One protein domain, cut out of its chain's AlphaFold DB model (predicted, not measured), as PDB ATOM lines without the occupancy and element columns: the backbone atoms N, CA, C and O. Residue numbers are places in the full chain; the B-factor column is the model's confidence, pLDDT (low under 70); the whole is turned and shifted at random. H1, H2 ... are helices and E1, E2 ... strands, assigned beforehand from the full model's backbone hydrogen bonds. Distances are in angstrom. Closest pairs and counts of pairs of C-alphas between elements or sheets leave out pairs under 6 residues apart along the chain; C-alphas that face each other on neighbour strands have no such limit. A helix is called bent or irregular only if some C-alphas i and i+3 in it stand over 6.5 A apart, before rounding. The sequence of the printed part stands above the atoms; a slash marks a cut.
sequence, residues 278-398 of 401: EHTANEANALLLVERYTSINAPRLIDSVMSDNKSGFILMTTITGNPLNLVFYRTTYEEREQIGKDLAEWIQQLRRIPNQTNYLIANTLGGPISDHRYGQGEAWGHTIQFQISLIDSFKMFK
ATOM      1  N   GLU A 278     -30.093  49.463 -10.441       68.94
ATOM      2  CA  GLU A 278     -31.481  49.523 -10.910       68.94
ATOM      3  C   GLU A 278     -31.960  48.161 -11.443       68.94
ATOM      4  O   GLU A 278     -31.170  47.382 -11.969       68.94
ATOM      5  N   HIS A 279     -33.261  47.877 -11.328       74.69
ATOM      6  CA  HIS A 279     -33.900  46.647 -11.831       74.69
ATOM      7  C   HIS A 279     -33.441  45.324 -11.183       74.69
ATOM      8  O   HIS A 279     -33.709  44.252 -11.727       74.69
ATOM      9  N   THR A 280     -32.856  45.367  -9.981       80.88
ATOM     10  CA  THR A 280     -32.432  44.188  -9.192       80.88
ATOM     11  C   THR A 280     -33.486  43.087  -9.119       80.88
ATOM     12  O   THR A 280     -33.165  41.921  -9.318       80.88
ATOM     13  N   ALA A 281     -34.753  43.433  -8.878       82.75
ATOM     14  CA  ALA A 281     -35.824  42.442  -8.783       82.75
ATOM     15  C   ALA A 281     -36.026  41.658 -10.095       82.75
ATOM     16  O   ALA A 281     -36.296  40.457 -10.069       82.75
ATOM     17  N   ASN A 282     -35.886  42.326 -11.245       84.25
ATOM     18  CA  ASN A 282     -36.017  41.684 -12.550       84.25
ATOM     19  C   ASN A 282     -34.845  40.737 -12.819       84.25
ATOM     20  O   ASN A 282     -35.067  39.615 -13.266       84.25
ATOM     21  N   GLU A 283     -33.621  41.177 -12.526       85.12
ATOM     22  CA  GLU A 283     -32.413  40.370 -12.706       85.12
ATOM     23  C   GLU A 283     -32.403  39.158 -11.760       85.12
ATOM     24  O   GLU A 283     -32.167  38.038 -12.205       85.12
ATOM     25  N   ALA A 284     -32.771  39.334 -10.485       87.50
ATOM     26  CA  ALA A 284     -32.889  38.236  -9.525       87.50
ATOM     27  C   ALA A 284     -33.896  37.174  -9.999       87.50
ATOM     28  O   ALA A 284     -33.584  35.983 -10.044       87.50
ATOM     29  N   ASN A 285     -35.084  37.596 -10.442       88.62
ATOM     30  CA  ASN A 285     -36.075  36.679 -10.998       88.62
ATOM     31  C   ASN A 285     -35.611  36.041 -12.321       88.62
ATOM     32  O   ASN A 285     -35.917  34.881 -12.593       88.62
ATOM     33  N   ALA A 286     -34.831  36.755 -13.133       88.94
ATOM     34  CA  ALA A 286     -34.260  36.203 -14.355       88.94
ATOM     35  C   ALA A 286     -33.262  35.070 -14.067       88.94
ATOM     36  O   ALA A 286     -33.333  34.035 -14.731       88.94
ATOM     37  N   LEU A 287     -32.406  35.206 -13.046       90.06
ATOM     38  CA  LEU A 287     -31.509  34.128 -12.610       90.06
ATOM     39  C   LEU A 287     -32.293  32.878 -12.184       90.06
ATOM     40  O   LEU A 287     -31.957  31.778 -12.616       90.06
ATOM     41  N   LEU A 288     -33.389  33.046 -11.433       91.62
ATOM     42  CA  LEU A 288     -34.263  31.934 -11.034       91.62
ATOM     43  C   LEU A 288     -34.896  31.219 -12.236       91.62
ATOM     44  O   LEU A 288     -35.015  29.994 -12.254       91.62
ATOM     45  N   LEU A 289     -35.313  31.969 -13.257       91.19
ATOM     46  CA  LEU A 289     -35.895  31.391 -14.467       91.19
ATOM     47  C   LEU A 289     -34.858  30.652 -15.311       91.19
ATOM     48  O   LEU A 289     -35.147  29.563 -15.805       91.19
ATOM     49  N   VAL A 290     -33.663  31.223 -15.467       91.75
ATOM     50  CA  VAL A 290     -32.557  30.583 -16.191       91.75
ATOM     51  C   VAL A 290     -32.162  29.282 -15.497       91.75
ATOM     52  O   VAL A 290     -32.092  28.249 -16.161       91.75
ATOM     53  N   GLU A 291     -32.004  29.306 -14.173       91.62
ATOM     54  CA  GLU A 291     -31.710  28.122 -13.363       91.62
ATOM     55  C   GLU A 291     -32.790  27.038 -13.496       91.62
ATOM     56  O   GLU A 291     -32.484  25.850 -13.562       91.62
ATOM     57  N   ARG A 292     -34.064  27.438 -13.562       93.50
ATOM     58  CA  ARG A 292     -35.189  26.499 -13.627       93.50
ATOM     59  C   ARG A 292     -35.397  25.874 -15.006       93.50
ATOM     60  O   ARG A 292     -35.810  24.719 -15.088       93.50
ATOM     61  N   TYR A 293     -35.229  26.648 -16.074       92.50
ATOM     62  CA  TYR A 293     -35.700  26.275 -17.413       92.50
ATOM     63  C   TYR A 293     -34.583  25.978 -18.413       92.50
ATOM     64  O   TYR A 293     -34.878  25.574 -19.539       92.50
ATOM     65  N   THR A 294     -33.320  26.174 -18.039       93.12
ATOM     66  CA  THR A 294     -32.183  25.991 -18.946       93.12
ATOM     67  C   THR A 294     -31.071  25.182 -18.288       93.12
ATOM     68  O   THR A 294     -31.025  25.044 -17.070       93.12
ATOM     69  N   SER A 295     -30.157  24.652 -19.097       91.00
ATOM     70  CA  SER A 295     -28.899  24.048 -18.645       91.00
ATOM     71  C   SER A 295     -27.722  25.025 -18.718       91.00
ATOM     72  O   SER A 295     -26.563  24.616 -18.628       91.00
ATOM     73  N   ILE A 296     -27.998  26.319 -18.915       90.81
ATOM     74  CA  ILE A 296     -26.964  27.339 -19.065       90.81
ATOM     75  C   ILE A 296     -26.211  27.478 -17.750       90.81
ATOM     76  O   ILE A 296     -26.806  27.640 -16.686       90.81
ATOM     77  N   ASN A 297     -24.881  27.477 -17.840       84.62
ATOM     78  CA  ASN A 297     -24.009  27.779 -16.714       84.62
ATOM     79  C   ASN A 297     -24.048  29.290 -16.412       84.62
ATOM     80  O   ASN A 297     -23.179  30.052 -16.837       84.62
ATOM     81  N   ALA A 298     -25.123  29.721 -15.755       87.62
ATOM     82  CA  ALA A 298     -25.366  31.081 -15.289       87.62
ATOM     83  C   ALA A 298     -25.108  31.190 -13.770       87.62
ATOM     84  O   ALA A 298     -25.124  30.171 -13.074       87.62
ATOM     85  N   PRO A 299     -24.878  32.403 -13.226       85.94
ATOM     86  CA  PRO A 299     -24.813  32.597 -11.782       85.94
ATOM     87  C   PRO A 299     -26.115  32.124 -11.127       85.94
ATOM     88  O   PRO A 299     -27.198  32.379 -11.648       85.94
ATOM     89  N   ARG A 300     -26.027  31.456  -9.979       86.38
ATOM     90  CA  ARG A 300     -27.198  31.049  -9.196       86.38
ATOM     91  C   ARG A 300     -27.496  32.110  -8.155       86.38
ATOM     92  O   ARG A 300     -26.578  32.557  -7.462       86.38
ATOM     93  N   LEU A 301     -28.760  32.509  -8.052       88.12
ATOM     94  CA  LEU A 301     -29.200  33.469  -7.046       88.12
ATOM     95  C   LEU A 301     -29.067  32.839  -5.651       88.12
ATOM     96  O   LEU A 301     -29.561  31.739  -5.419       88.12
ATOM     97  N   ILE A 302     -28.408  33.542  -4.733       86.25
ATOM     98  CA  ILE A 302     -28.345  33.183  -3.309       86.25
ATOM     99  C   ILE A 302     -29.349  34.039  -2.537       86.25
ATOM    100  O   ILE A 302     -30.138  33.500  -1.768       86.25
ATOM    101  N   ASP A 303     -29.328  35.357  -2.758       87.44
ATOM    102  CA  ASP A 303     -30.251  36.302  -2.124       87.44
ATOM    103  C   ASP A 303     -30.369  37.603  -2.937       87.44
ATOM    104  O   ASP A 303     -29.509  37.922  -3.764       87.44
ATOM    105  N   SER A 304     -31.418  38.385  -2.695       87.31
ATOM    106  CA  SER A 304     -31.561  39.738  -3.228       87.31
ATOM    107  C   SER A 304     -32.272  40.648  -2.235       87.31
ATOM    108  O   SER A 304     -33.330  40.294  -1.717       87.31
ATOM    109  N   VAL A 305     -31.746  41.856  -2.037       84.31
ATOM    110  CA  VAL A 305     -32.337  42.863  -1.148       84.31
ATOM    111  C   VAL A 305     -32.608  44.148  -1.917       84.31
ATOM    112  O   VAL A 305     -31.727  44.691  -2.579       84.31
ATOM    113  N   MET A 306     -33.839  44.645  -1.835       81.44
ATOM    114  CA  MET A 306     -34.209  45.939  -2.403       81.44
ATOM    115  C   MET A 306     -33.877  47.040  -1.395       81.44
ATOM    116  O   MET A 306     -34.272  46.947  -0.235       81.44
ATOM    117  N   SER A 307     -33.148  48.065  -1.835       75.69
ATOM    118  CA  SER A 307     -32.907  49.277  -1.038       75.69
ATOM    119  C   SER A 307     -34.097  50.235  -1.157       75.69
ATOM    120  O   SER A 307     -34.549  50.809  -0.169       75.69
ATOM    121  N   ASP A 308     -34.680  50.327  -2.355       75.81
ATOM    122  CA  ASP A 308     -35.936  51.025  -2.629       75.81
ATOM    123  C   ASP A 308     -36.703  50.351  -3.788       75.81
ATOM    124  O   ASP A 308     -36.373  49.249  -4.227       75.81
ATOM    125  N   ASN A 309     -37.744  51.004  -4.316       72.31
ATOM    126  CA  ASN A 309     -38.563  50.450  -5.403       72.31
ATOM    127  C   ASN A 309     -37.838  50.345  -6.755       72.31
ATOM    128  O   ASN A 309     -38.395  49.779  -7.697       72.31
ATOM    129  N   LYS A 310     -36.648  50.934  -6.898       69.88
ATOM    130  CA  LYS A 310     -35.915  50.981  -8.168       69.88
ATOM    131  C   LYS A 310     -34.578  50.270  -8.093       69.88
ATOM    132  O   LYS A 310     -34.128  49.783  -9.126       69.88
ATOM    133  N   SER A 311     -33.979  50.185  -6.910       74.62
ATOM    134  CA  SER A 311     -32.596  49.797  -6.709       74.62
ATOM    135  C   SER A 311     -32.421  48.748  -5.611       74.62
ATOM    136  O   SER A 311     -33.099  48.766  -4.583       74.62
ATOM    137  N   GLY A 312     -31.487  47.823  -5.815       80.19
ATOM    138  CA  GLY A 312     -31.188  46.764  -4.854       80.19
ATOM    139  C   GLY A 312     -29.849  46.070  -5.097       80.19
ATOM    140  O   GLY A 312     -29.035  46.486  -5.925       80.19
ATOM    141  N   PHE A 313     -29.616  44.998  -4.354       81.19
ATOM    142  CA  PHE A 313     -28.405  44.187  -4.395       81.19
ATOM    143  C   PHE A 313     -28.763  42.734  -4.675       81.19
ATOM    144  O   PHE A 313     -29.778  42.237  -4.191       81.19
ATOM    145  N   ILE A 314     -27.910  42.063  -5.447       83.50
ATOM    146  CA  ILE A 314     -28.012  40.636  -5.745       83.50
ATOM    147  C   ILE A 314     -26.767  39.954  -5.201       83.50
ATOM    148  O   ILE A 314     -25.645  40.356  -5.514       83.50
ATOM    149  N   LEU A 315     -26.977  38.905  -4.419       82.81
ATOM    150  CA  LEU A 315     -25.956  37.952  -4.033       82.81
ATOM    151  C   LEU A 315     -26.132  36.695  -4.885       82.81
ATOM    152  O   LEU A 315     -27.194  36.077  -4.887       82.81
ATOM    153  N   MET A 316     -25.090  36.314  -5.619       86.25
ATOM    154  CA  MET A 316     -25.119  35.181  -6.544       86.25
ATOM    155  C   MET A 316     -23.781  34.443  -6.569       86.25
ATOM    156  O   MET A 316     -22.753  34.982  -6.156       86.25
ATOM    157  N   THR A 317     -23.778  33.204  -7.058       80.25
ATOM    158  CA  THR A 317     -22.550  32.412  -7.203       80.25
ATOM    159  C   THR A 317     -21.658  32.950  -8.322       80.25
ATOM    160  O   THR A 317     -22.140  33.279  -9.404       80.25
ATOM    161  N   THR A 318     -20.342  32.930  -8.128       77.94
ATOM    162  CA  THR A 318     -19.376  33.239  -9.193       77.94
ATOM    163  C   THR A 318     -19.287  32.098 -10.212       77.94
ATOM    164  O   THR A 318     -19.212  30.933  -9.825       77.94
ATOM    165  N   ILE A 319     -19.220  32.421 -11.510       78.75
ATOM    166  CA  ILE A 319     -18.838  31.461 -12.560       78.75
ATOM    167  C   ILE A 319     -17.334  31.557 -12.805       78.75
ATOM    168  O   ILE A 319     -16.799  32.639 -13.048       78.75
ATOM    169  N   THR A 320     -16.643  30.421 -12.789       75.06
ATOM    170  CA  THR A 320     -15.221  30.347 -13.135       75.06
ATOM    171  C   THR A 320     -15.013  30.417 -14.646       75.06
ATOM    172  O   THR A 320     -15.604  29.635 -15.389       75.06
ATOM    173  N   GLY A 321     -14.121  31.291 -15.107       77.19
ATOM    174  CA  GLY A 321     -13.747  31.368 -16.517       77.19
ATOM    175  C   GLY A 321     -13.088  32.692 -16.881       77.19
ATOM    176  O   GLY A 321     -12.975  33.596 -16.054       77.19
ATOM    177  N   ASN A 322     -12.655  32.806 -18.138       70.81
ATOM    178  CA  ASN A 322     -12.199  34.071 -18.708       70.81
ATOM    179  C   ASN A 322     -13.290  34.642 -19.624       70.81
ATOM    180  O   ASN A 322     -13.853  33.891 -20.422       70.81
ATOM    181  N   PRO A 323     -13.556  35.959 -19.578       71.75
ATOM    182  CA  PRO A 323     -14.424  36.609 -20.548       71.75
ATOM    183  C   PRO A 323     -13.978  36.324 -21.986       71.75
ATOM    184  O   PRO A 323     -12.810  36.527 -22.329       71.75
ATOM    185  N   LEU A 324     -14.912  35.890 -22.840       77.12
ATOM    186  CA  LEU A 324     -14.594  35.450 -24.202       77.12
ATOM    187  C   LEU A 324     -13.857  36.531 -25.008       77.12
ATOM    188  O   LEU A 324     -12.900  36.221 -25.707       77.12
ATOM    189  N   ASN A 325     -14.221  37.808 -24.859       73.00
ATOM    190  CA  ASN A 325     -13.569  38.921 -25.560       73.00
ATOM    191  C   ASN A 325     -12.064  39.049 -25.253       73.00
ATOM    192  O   ASN A 325     -11.314  39.549 -26.087       73.00
ATOM    193  N   LEU A 326     -11.616  38.589 -24.081       66.56
ATOM    194  CA  LEU A 326     -10.208  38.634 -23.681       66.56
ATOM    195  C   LEU A 326      -9.388  37.477 -24.255       66.56
ATOM    196  O   LEU A 326      -8.160  37.542 -24.255       66.56
ATOM    197  N   VAL A 327     -10.046  36.419 -24.731       80.88
ATOM    198  CA  VAL A 327      -9.385  35.199 -25.217       80.88
ATOM    199  C   VAL A 327      -9.743  34.848 -26.660       80.88
ATOM    200  O   VAL A 327      -9.080  34.002 -27.244       80.88
ATOM    201  N   PHE A 328     -10.706  35.538 -27.278       80.81
ATOM    202  CA  PHE A 328     -11.197  35.249 -28.631       80.81
ATOM    203  C   PHE A 328     -10.096  35.282 -29.704       80.81
ATOM    204  O   PHE A 328     -10.115  34.507 -30.653       80.81
ATOM    205  N   TYR A 329      -9.079  36.135 -29.551       83.50
ATOM    206  CA  TYR A 329      -7.948  36.175 -30.489       83.50
ATOM    207  C   TYR A 329      -7.029  34.945 -30.393       83.50
ATOM    208  O   TYR A 329      -6.196  34.746 -31.272       83.50
ATOM    209  N   ARG A 330      -7.155  34.144 -29.327       85.81
ATOM    210  CA  ARG A 330      -6.389  32.912 -29.096       85.81
ATOM    211  C   ARG A 330      -7.143  31.651 -29.503       85.81
ATOM    212  O   ARG A 330      -6.547  30.585 -29.421       85.81
ATOM    213  N   THR A 331      -8.411  31.761 -29.897       87.25
ATOM    214  CA  THR A 331      -9.217  30.594 -30.263       87.25
ATOM    215  C   THR A 331      -8.997  30.194 -31.717       87.25
ATOM    216  O   THR A 331      -8.849  31.065 -32.587       87.25
ATOM    217  N   THR A 332      -8.985  28.888 -31.982       92.94
ATOM    218  CA  THR A 332      -8.924  28.333 -33.341       92.94
ATOM    219  C   THR A 332     -10.253  28.522 -34.077       92.94
ATOM    220  O   THR A 332     -11.257  28.939 -33.496       92.94
ATOM    221  N   TYR A 333     -10.283  28.240 -35.383       93.56
ATOM    222  CA  TYR A 333     -11.526  28.326 -36.155       93.56
ATOM    223  C   TYR A 333     -12.561  27.299 -35.687       93.56
ATOM    224  O   TYR A 333     -13.734  27.640 -35.564       93.56
ATOM    225  N   GLU A 334     -12.118  26.089 -35.355       95.81
ATOM    226  CA  GLU A 334     -12.956  25.003 -34.847       95.81
ATOM    227  C   GLU A 334     -13.564  25.376 -33.487       95.81
ATOM    228  O   GLU A 334     -14.765  25.217 -33.273       95.81
ATOM    229  N   GLU A 335     -12.763  25.959 -32.586       92.00
ATOM    230  CA  GLU A 335     -13.249  26.458 -31.296       92.00
ATOM    231  C   GLU A 335     -14.274  27.586 -31.473       92.00
ATOM    232  O   GLU A 335     -15.283  27.623 -30.772       92.00
ATOM    233  N   ARG A 336     -14.065  28.500 -32.431       92.25
ATOM    234  CA  ARG A 336     -15.034  29.570 -32.736       92.25
ATOM    235  C   ARG A 336     -16.336  29.027 -33.304       92.25
ATOM    236  O   ARG A 336     -17.399  29.547 -32.965       92.25
ATOM    237  N   GLU A 337     -16.265  28.008 -34.153       94.50
ATOM    238  CA  GLU A 337     -17.453  27.330 -34.665       94.50
ATOM    239  C   GLU A 337     -18.238  26.682 -33.518       94.50
ATOM    240  O   GLU A 337     -19.457  26.848 -33.439       94.50
ATOM    241  N   GLN A 338     -17.544  26.016 -32.589       94.12
ATOM    242  CA  GLN A 338     -18.170  25.419 -31.411       94.12
ATOM    243  C   GLN A 338     -18.807  26.477 -30.503       94.12
ATOM    244  O   GLN A 338     -19.972  26.340 -30.145       94.12
ATOM    245  N   ILE A 339     -18.109  27.584 -30.228       90.75
ATOM    246  CA  ILE A 339     -18.669  28.725 -29.485       90.75
ATOM    247  C   ILE A 339     -19.961  29.226 -30.147       90.75
ATOM    248  O   ILE A 339     -20.937  29.526 -29.461       90.75
ATOM    249  N   GLY A 340     -19.988  29.318 -31.480       90.44
ATOM    250  CA  GLY A 340     -21.184  29.707 -32.224       90.44
ATOM    251  C   GLY A 340     -22.353  28.739 -32.018       90.44
ATOM    252  O   GLY A 340     -23.485  29.187 -31.818       90.44
ATOM    253  N   LYS A 341     -22.082  27.428 -32.023       94.31
ATOM    254  CA  LYS A 341     -23.079  26.378 -31.755       94.31
ATOM    255  C   LYS A 341     -23.612  26.464 -30.324       94.31
ATOM    256  O   LYS A 341     -24.829  26.503 -30.148       94.31
ATOM    257  N   ASP A 342     -22.728  26.596 -29.340       90.38
ATOM    258  CA  ASP A 342     -23.094  26.674 -27.921       90.38
ATOM    259  C   ASP A 342     -23.956  27.917 -27.634       90.38
ATOM    260  O   ASP A 342     -25.001  27.832 -26.989       90.38
ATOM    261  N   LEU A 343     -23.581  29.082 -28.183       88.81
ATOM    262  CA  LEU A 343     -24.365  30.315 -28.046       88.81
ATOM    263  C   LEU A 343     -25.745  30.201 -28.706       88.81
ATOM    264  O   LEU A 343     -26.738  30.684 -28.153       88.81
ATOM    265  N   ALA A 344     -25.825  29.577 -29.885       87.69
ATOM    266  CA  ALA A 344     -27.097  29.346 -30.561       87.69
ATOM    267  C   ALA A 344     -28.010  28.426 -29.737       87.69
ATOM    268  O   ALA A 344     -29.209  28.697 -29.617       87.69
ATOM    269  N   GLU A 345     -27.442  27.384 -29.127       93.19
ATOM    270  CA  GLU A 345     -28.161  26.489 -28.225       93.19
ATOM    271  C   GLU A 345     -28.673  27.237 -26.989       93.19
ATOM    272  O   GLU A 345     -29.862  27.154 -26.671       93.19
ATOM    273  N   TRP A 346     -27.829  28.041 -26.338       89.88
ATOM    274  CA  TRP A 346     -28.237  28.845 -25.185       89.88
ATOM    275  C   TRP A 346     -29.394  29.777 -25.532       89.88
ATOM    276  O   TRP A 346     -30.405  29.778 -24.834       89.88
ATOM    277  N   ILE A 347     -29.305  30.508 -26.650       87.00
ATOM    278  CA  ILE A 347     -30.393  31.371 -27.135       87.00
ATOM    279  C   ILE A 347     -31.675  30.561 -27.373       87.00
ATOM    280  O   ILE A 347     -32.772  31.046 -27.084       87.00
ATOM    281  N   GLN A 348     -31.571  29.335 -27.889       89.50
ATOM    282  CA  GLN A 348     -32.730  28.475 -28.104       89.50
ATOM    283  C   GLN A 348     -33.390  28.057 -26.786       89.50
ATOM    284  O   GLN A 348     -34.614  28.144 -26.679       89.50
ATOM    285  N   GLN A 349     -32.614  27.626 -25.789       90.44
ATOM    286  CA  GLN A 349     -33.136  27.241 -24.472       90.44
ATOM    287  C   GLN A 349     -33.833  28.418 -23.791       90.44
ATOM    288  O   GLN A 349     -34.972  28.328 -23.342       90.44
ATOM    289  N   LEU A 350     -33.171  29.562 -23.819       86.38
ATOM    290  CA  LEU A 350     -33.659  30.827 -23.311       86.38
ATOM    291  C   LEU A 350     -34.995  31.266 -23.941       86.38
ATOM    292  O   LEU A 350     -35.902  31.714 -23.245       86.38
ATOM    293  N   ARG A 351     -35.169  31.080 -25.254       84.88
ATOM    294  CA  ARG A 351     -36.445  31.351 -25.949       84.88
ATOM    295  C   ARG A 351     -37.575  30.393 -25.564       84.88
ATOM    296  O   ARG A 351     -38.730  30.704 -25.840       84.88
ATOM    297  N   ARG A 352     -37.263  29.235 -24.975       88.19
ATOM    298  CA  ARG A 352     -38.259  28.258 -24.501       88.19
ATOM    299  C   ARG A 352     -38.771  28.562 -23.095       88.19
ATOM    300  O   ARG A 352     -39.718  27.906 -22.663       88.19
ATOM    301  N   ILE A 353     -38.184  29.533 -22.390       87.75
ATOM    302  CA  ILE A 353     -38.680  29.960 -21.079       87.75
ATOM    303  C   ILE A 353     -40.129  30.454 -21.246       87.75
ATOM    304  O   ILE A 353     -40.383  31.339 -22.068       87.75
ATOM    305  N   PRO A 354     -41.099  29.885 -20.506       88.19
ATOM    306  CA  PRO A 354     -42.503  30.215 -20.698       88.19
ATOM    307  C   PRO A 354     -42.801  31.653 -20.264       88.19
ATOM    308  O   PRO A 354     -42.522  32.041 -19.131       88.19
ATOM    309  N   ASN A 355     -43.448  32.419 -21.145       84.06
ATOM    310  CA  ASN A 355     -43.995  33.727 -20.800       84.06
ATOM    311  C   ASN A 355     -45.290  33.563 -19.987       84.06
ATOM    312  O   ASN A 355     -46.336  33.230 -20.546       84.06
ATOM    313  N   GLN A 356     -45.222  33.803 -18.677       83.50
ATOM    314  CA  GLN A 356     -46.380  33.736 -17.770       83.50
ATOM    315  C   GLN A 356     -47.143  35.066 -17.657       83.50
ATOM    316  O   GLN A 356     -48.092  35.183 -16.889       83.50
ATOM    317  N   THR A 357     -46.729  36.078 -18.415       81.25
ATOM    318  CA  THR A 357     -47.276  37.431 -18.346       81.25
ATOM    319  C   THR A 357     -48.412  37.603 -19.360       81.25
ATOM    320  O   THR A 357     -48.568  36.836 -20.316       81.25
ATOM    321  N   ASN A 358     -49.218  38.649 -19.177       83.38
ATOM    322  CA  ASN A 358     -50.294  38.980 -20.115       83.38
ATOM    323  C   ASN A 358     -49.792  39.651 -21.403       83.38
ATOM    324  O   ASN A 358     -50.570  39.835 -22.339       83.38
ATOM    325  N   TYR A 359     -48.507  40.000 -21.474       78.75
ATOM    326  CA  TYR A 359     -47.929  40.743 -22.586       78.75
ATOM    327  C   TYR A 359     -47.190  39.816 -23.546       78.75
ATOM    328  O   TYR A 359     -46.576  38.832 -23.141       78.75
ATOM    329  N   LEU A 360     -47.215  40.149 -24.840       76.69
ATOM    330  CA  LEU A 360     -46.463  39.407 -25.861       76.69
ATOM    331  C   LEU A 360     -44.952  39.511 -25.661       76.69
ATOM    332  O   LEU A 360     -44.232  38.581 -26.014       76.69
ATOM    333  N   ILE A 361     -44.511  40.653 -25.136       74.81
ATOM    334  CA  ILE A 361     -43.127  41.008 -24.864       74.81
ATOM    335  C   ILE A 361     -43.124  41.709 -23.506       74.81
ATOM    336  O   ILE A 361     -43.740  42.765 -23.359       74.81
ATOM    337  N   ALA A 362     -42.439  41.125 -22.530       77.12
ATOM    338  CA  ALA A 362     -42.241  41.708 -21.212       77.12
ATOM    339  C   ALA A 362     -40.895  41.277 -20.629       77.12
ATOM    340  O   ALA A 362     -40.280  40.318 -21.107       77.12
ATOM    341  N   ASN A 363     -40.475  41.999 -19.592       82.19
ATOM    342  CA  ASN A 363     -39.406  41.563 -18.708       82.19
ATOM    343  C   ASN A 363     -39.862  40.358 -17.855       82.19
ATOM    344  O   ASN A 363     -41.006  39.903 -17.955       82.19
ATOM    345  N   THR A 364     -38.989  39.837 -16.994       84.88
ATOM    346  CA  THR A 364     -39.271  38.594 -16.260       84.88
ATOM    347  C   THR A 364     -40.367  38.735 -15.200       84.88
ATOM    348  O   THR A 364     -40.938  37.733 -14.774       84.88
ATOM    349  N   LEU A 365     -40.705  39.969 -14.821       84.44
ATOM    350  CA  LEU A 365     -41.769  40.321 -13.880       84.44
ATOM    351  C   LEU A 365     -43.066  40.773 -14.575       84.44
ATOM    352  O   LEU A 365     -44.010  41.187 -13.905       84.44
ATOM    353  N   GLY A 366     -43.136  40.736 -15.910       80.75
ATOM    354  CA  GLY A 366     -44.297  41.236 -16.654       80.75
ATOM    355  C   GLY A 366     -44.337  42.750 -16.847       80.75
ATOM    356  O   GLY A 366     -45.352  43.273 -17.294       80.75
ATOM    357  N   GLY A 367     -43.253  43.454 -16.528       80.62
ATOM    358  CA  GLY A 367     -43.099  44.887 -16.753       80.62
ATOM    359  C   GLY A 367     -42.419  45.241 -18.085       80.62
ATOM    360  O   GLY A 367     -42.072  44.358 -18.878       80.62
ATOM    361  N   PRO A 368     -42.192  46.544 -18.330       77.19
ATOM    362  CA  PRO A 368     -41.445  47.023 -19.488       77.19
ATOM    363  C   PRO A 368     -40.021  46.466 -19.513       77.19
ATOM    364  O   PRO A 368     -39.383  46.284 -18.473       77.19
ATOM    365  N   ILE A 369     -39.510  46.230 -20.716       70.50
ATOM    366  CA  ILE A 369     -38.110  45.853 -20.917       70.50
ATOM    367  C   ILE A 369     -37.252  47.104 -20.781       70.50
ATOM    368  O   ILE A 369     -37.557  48.132 -21.386       70.50
ATOM    369  N   SER A 370     -36.165  46.984 -20.025       62.56
ATOM    370  CA  SER A 370     -35.117  47.994 -19.956       62.56
ATOM    371  C   SER A 370     -33.943  47.518 -20.808       62.56
ATOM    372  O   SER A 370     -33.436  46.420 -20.598       62.56
ATOM    373  N   ASP A 371     -33.536  48.306 -21.804       57.31
ATOM    374  CA  ASP A 371     -32.305  48.048 -22.552       57.31
ATOM    375  C   ASP A 371     -31.207  48.965 -22.015       57.31
ATOM    376  O   ASP A 371     -31.103  50.136 -22.386       57.31
ATOM    377  N   HIS A 372     -30.369  48.417 -21.138       53.31
ATOM    378  CA  HIS A 372     -29.249  49.142 -20.541       53.31
ATOM    379  C   HIS A 372     -28.198  49.603 -21.562       53.31
ATOM    380  O   HIS A 372     -27.336  50.403 -21.220       53.31
ATOM    381  N   ARG A 373     -28.277  49.160 -22.827       47.94
ATOM    382  CA  ARG A 373     -27.406  49.648 -23.908       47.94
ATOM    383  C   ARG A 373     -27.814  51.032 -24.421       47.94
ATOM    384  O   ARG A 373     -27.039  51.643 -25.149       47.94
ATOM    385  N   TYR A 374     -29.007  51.520 -24.069       41.19
ATOM    386  CA  TYR A 374     -29.552  52.806 -24.530       41.19
ATOM    387  C   TYR A 374     -29.555  53.914 -23.458       41.19
ATOM    388  O   TYR A 374     -29.978  55.034 -23.745       41.19
ATOM    389  N   GLY A 375     -29.061  53.645 -22.245       37.00
ATOM    390  CA  GLY A 375     -29.016  54.610 -21.144       37.00
ATOM    391  C   GLY A 375     -27.598  55.085 -20.820       37.00
ATOM    392  O   GLY A 375     -26.798  54.304 -20.329       37.00
ATOM    393  N   GLN A 376     -27.343  56.380 -21.038       36.69
ATOM    394  CA  GLN A 376     -26.196  57.166 -20.550       36.69
ATOM    395  C   GLN A 376     -24.798  56.714 -21.004       36.69
ATOM    396  O   GLN A 376     -24.134  55.950 -20.321       36.69
ATOM    397  N   GLY A 377     -24.322  57.288 -22.117       32.84
ATOM    398  CA  GLY A 377     -23.003  57.943 -22.248       32.84
ATOM    399  C   GLY A 377     -21.684  57.215 -21.935       32.84
ATOM    400  O   GLY A 377     -20.634  57.772 -22.254       32.84
ATOM    401  N   GLU A 378     -21.675  56.013 -21.368       32.03
ATOM    402  CA  GLU A 378     -20.461  55.275 -21.039       32.03
ATOM    403  C   GLU A 378     -20.241  54.143 -22.039       32.03
ATOM    404  O   GLU A 378     -21.031  53.212 -22.198       32.03
ATOM    405  N   ALA A 379     -19.137  54.266 -22.769       32.00
ATOM    406  CA  ALA A 379     -18.663  53.259 -23.691       32.00
ATOM    407  C   ALA A 379     -18.434  51.932 -22.949       32.00
ATOM    408  O   ALA A 379     -17.573  51.860 -22.081       32.00
ATOM    409  N   TRP A 380     -19.182  50.898 -23.342       33.56
ATOM    410  CA  TRP A 380     -18.818  49.477 -23.261       33.56
ATOM    411  C   TRP A 380     -17.923  49.093 -22.065       33.56
ATOM    412  O   TRP A 380     -16.768  48.703 -22.232       33.56
ATOM    413  N   GLY A 381     -18.473  49.190 -20.853       25.38
ATOM    414  CA  GLY A 381     -17.845  48.717 -19.621       25.38
ATOM    415  C   GLY A 381     -18.200  47.257 -19.315       25.38
ATOM    416  O   GLY A 381     -19.355  46.926 -19.107       25.38
ATOM    417  N   HIS A 382     -17.174  46.404 -19.282       28.42
ATOM    418  CA  HIS A 382     -17.052  45.114 -18.581       28.42
ATOM    419  C   HIS A 382     -18.106  43.998 -18.813       28.42
ATOM    420  O   HIS A 382     -19.227  43.990 -18.320       28.42
ATOM    421  N   THR A 383     -17.634  42.941 -19.484       36.19
ATOM    422  CA  THR A 383     -18.303  41.742 -20.029       36.19
ATOM    423  C   THR A 383     -19.195  40.912 -19.092       36.19
ATOM    424  O   THR A 383     -19.904  40.034 -19.582       36.19
ATOM    425  N   ILE A 384     -19.267  41.200 -17.786       30.80
ATOM    426  CA  ILE A 384     -20.361  40.650 -16.959       30.80
ATOM    427  C   ILE A 384     -21.710  41.137 -17.530       30.80
ATOM    428  O   ILE A 384     -22.687  40.394 -17.559       30.80
ATOM    429  N   GLN A 385     -21.712  42.316 -18.162       30.16
ATOM    430  CA  GLN A 385     -22.843  42.869 -18.894       30.16
ATOM    431  C   GLN A 385     -23.247  42.089 -20.154       30.16
ATOM    432  O   GLN A 385     -24.302  42.384 -20.689       30.16
ATOM    433  N   PHE A 386     -22.487  41.125 -20.690       28.86
ATOM    434  CA  PHE A 386     -22.951  40.389 -21.884       28.86
ATOM    435  C   PHE A 386     -23.861  39.213 -21.508       28.86
ATOM    436  O   PHE A 386     -24.906  39.038 -22.127       28.86
ATOM    437  N   GLN A 387     -23.525  38.475 -20.444       31.50
ATOM    438  CA  GLN A 387     -24.443  37.503 -19.835       31.50
ATOM    439  C   GLN A 387     -25.622  38.228 -19.182       31.50
ATOM    440  O   GLN A 387     -26.767  37.875 -19.440       31.50
ATOM    441  N   ILE A 388     -25.347  39.297 -18.431       33.88
ATOM    442  CA  ILE A 388     -26.379  40.100 -17.775       33.88
ATOM    443  C   ILE A 388     -27.227  40.880 -18.783       33.88
ATOM    444  O   ILE A 388     -28.425  40.926 -18.599       33.88
ATOM    445  N   SER A 389     -26.698  41.426 -19.885       31.98
ATOM    446  CA  SER A 389     -27.554  42.072 -20.898       31.98
ATOM    447  C   SER A 389     -28.309  41.066 -21.745       31.98
ATOM    448  O   SER A 389     -29.392  41.413 -22.192       31.98
ATOM    449  N   LEU A 390     -27.833  39.828 -21.939       35.19
ATOM    450  CA  LEU A 390     -28.701  38.778 -22.481       35.19
ATOM    451  C   LEU A 390     -29.851  38.501 -21.508       35.19
ATOM    452  O   LEU A 390     -30.986  38.449 -21.964       35.19
ATOM    453  N   ILE A 391     -29.553  38.396 -20.205       37.66
ATOM    454  CA  ILE A 391     -30.500  38.147 -19.105       37.66
ATOM    455  C   ILE A 391     -31.509  39.310 -18.918       37.66
ATOM    456  O   ILE A 391     -32.710  39.078 -18.824       37.66
ATOM    457  N   ASP A 392     -31.058  40.562 -18.961       32.38
ATOM    458  CA  ASP A 392     -31.867  41.784 -18.835       32.38
ATOM    459  C   ASP A 392     -32.626  42.103 -20.133       32.38
ATOM    460  O   ASP A 392     -33.750  42.600 -20.095       32.38
ATOM    461  N   SER A 393     -32.060  41.745 -21.293       33.97
ATOM    462  CA  SER A 393     -32.731  41.849 -22.600       33.97
ATOM    463  C   SER A 393     -33.624  40.640 -22.903       33.97
ATOM    464  O   SER A 393     -34.041  40.486 -24.060       33.97
ATOM    465  N   PHE A 394     -33.930  39.781 -21.916       42.22
ATOM    466  CA  PHE A 394     -34.860  38.673 -22.124       42.22
ATOM    467  C   PHE A 394     -36.221  39.191 -22.546       42.22
ATOM    468  O   PHE A 394     -37.007  39.708 -21.758       42.22
ATOM    469  N   LYS A 395     -36.517  38.989 -23.825       40.03
ATOM    470  CA  LYS A 395     -37.863  39.082 -24.360       40.03
ATOM    471  C   LYS A 395     -38.513  37.729 -24.141       40.03
ATOM    472  O   LYS A 395     -38.212  36.774 -24.856       40.03
ATOM    473  N   MET A 396     -39.402  37.641 -23.160       38.22
ATOM    474  CA  MET A 396     -40.327  36.517 -23.108       38.22
ATOM    475  C   MET A 396     -41.328  36.671 -24.253       38.22
ATOM    476  O   MET A 396     -42.112  37.615 -24.257       38.22
ATOM    477  N   PHE A 397     -41.299  35.767 -25.233       35.38
ATOM    478  CA  PHE A 397     -42.241  35.776 -26.350       35.38
ATOM    479  C   PHE A 397     -43.382  34.800 -26.077       35.38
ATOM    480  O   PHE A 397     -43.156  33.626 -25.790       35.38
ATOM    481  N   LYS A 398     -44.625  35.268 -26.195       36.47
ATOM    482  CA  LYS A 398     -45.781  34.367 -26.237       36.47
ATOM    483  C   LYS A 398     -45.850  33.768 -27.642       36.47
ATOM    484  O   LYS A 398     -45.962  34.514 -28.611       36.47
TER     485      LYS A 398
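Overview. This is residues 278 to 398 of the 401 residues of an uncharacterized protein of Uncinocarpus reesii (strain UAMH 1704) (UniProt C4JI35). What is the main picture? A helix, H1, has a two-stranded hairpin, E1 and E2, packed along one side, and a short helix, H4, crosses it on another. The longest helix, H3, reaches away from this cluster as an arm, with the short H2 near its far part, and a long loop between H3 and H4 sticks out at residues 374 to 381. What is it made of? The 121 printed residues hold four named helices and two named strands, in the order H1, E1, E2, H2, H3, H4; the class is mostly helix, and the sheet, E1 then E2, is antiparallel. How large is it? It is compact, with a radius of gyration of the C-alphas of 15.4 A and spans of 46 by 32 by 29 A.

Arrangement. What lies near H1, residues 280 to 293? E1, residues 301 to 306, and E2, residues 311 to 316, form an antiparallel hairpin at 164 degrees, with N 305 and O 313 2.9 A apart and N 315 and O 303 2.8 A apart, both within hydrogen-bond range. The closest C-alphas of H1 and E1 are those of Leu 287 and Leu 301, 6.1 A apart; those of H1 and E2 are Thr 280 and Gly 312, 5.2 A apart. Which helices does H1 touch? H1 and H3, residues 333 to 351, only just touch, only at their ends, with 3 pairs of C-alphas within 8 A; the closest are Val 290 and Leu 350, 7.2 A apart, and the helices are about perpendicular at 77 degrees. With residues 282 to 287 alone, H1 touches H4, residues 384 to 392, about perpendicular at 82 degrees; the closest C-alphas are those of Glu 283 and Asp 392, 6.3 A apart. Where is H2, residues 324 to 330? It is close to H3 but not clearly touching, at a shallow tilt of 23 degrees, opposite ways; the closest C-alphas, those of Phe 328 and Arg 336, are 8.0 A apart. How are the helices' backbones formed? In H1, H3 and H4 every O i to N i+4 pair is within hydrogen-bond range; in H2 1 of 3 is, beside 2 of 4 O i to N i+3 pairs.

Along the chain. Where does H1 begin? C-alpha 280 is at (-32.432, 44.188, -9.192), and H1 is 20.0 A long. How long are the other longer elements? E1 measures 14.2 A, E2 16.4 A and H3 27.1 A. Where do the later helices lie? H2 is irregular, with C-alphas 326 and 329 7.6 A apart; H3 begins at C-alpha 333 at (-11.526, 28.326, -36.155), and H4 ends at C-alpha 392 at (-31.867, 41.784, -18.835).

Size, cuts and confidence. Is the printed part unbroken, and how far does it reach? It has no cut, and its two C-alphas farthest apart, those of Asp 308 and Glu 334, are 47.4 A apart. Which link is long? H3 to H4 is, with 32 residues; within it residues 361 to 362 pair antiparallel with residues 396 to 397. Where is confidence low? Residues 278, 310, 326 and 370 to 398 are under 70 in pLDDT, and the mean of the printed part is 72.9.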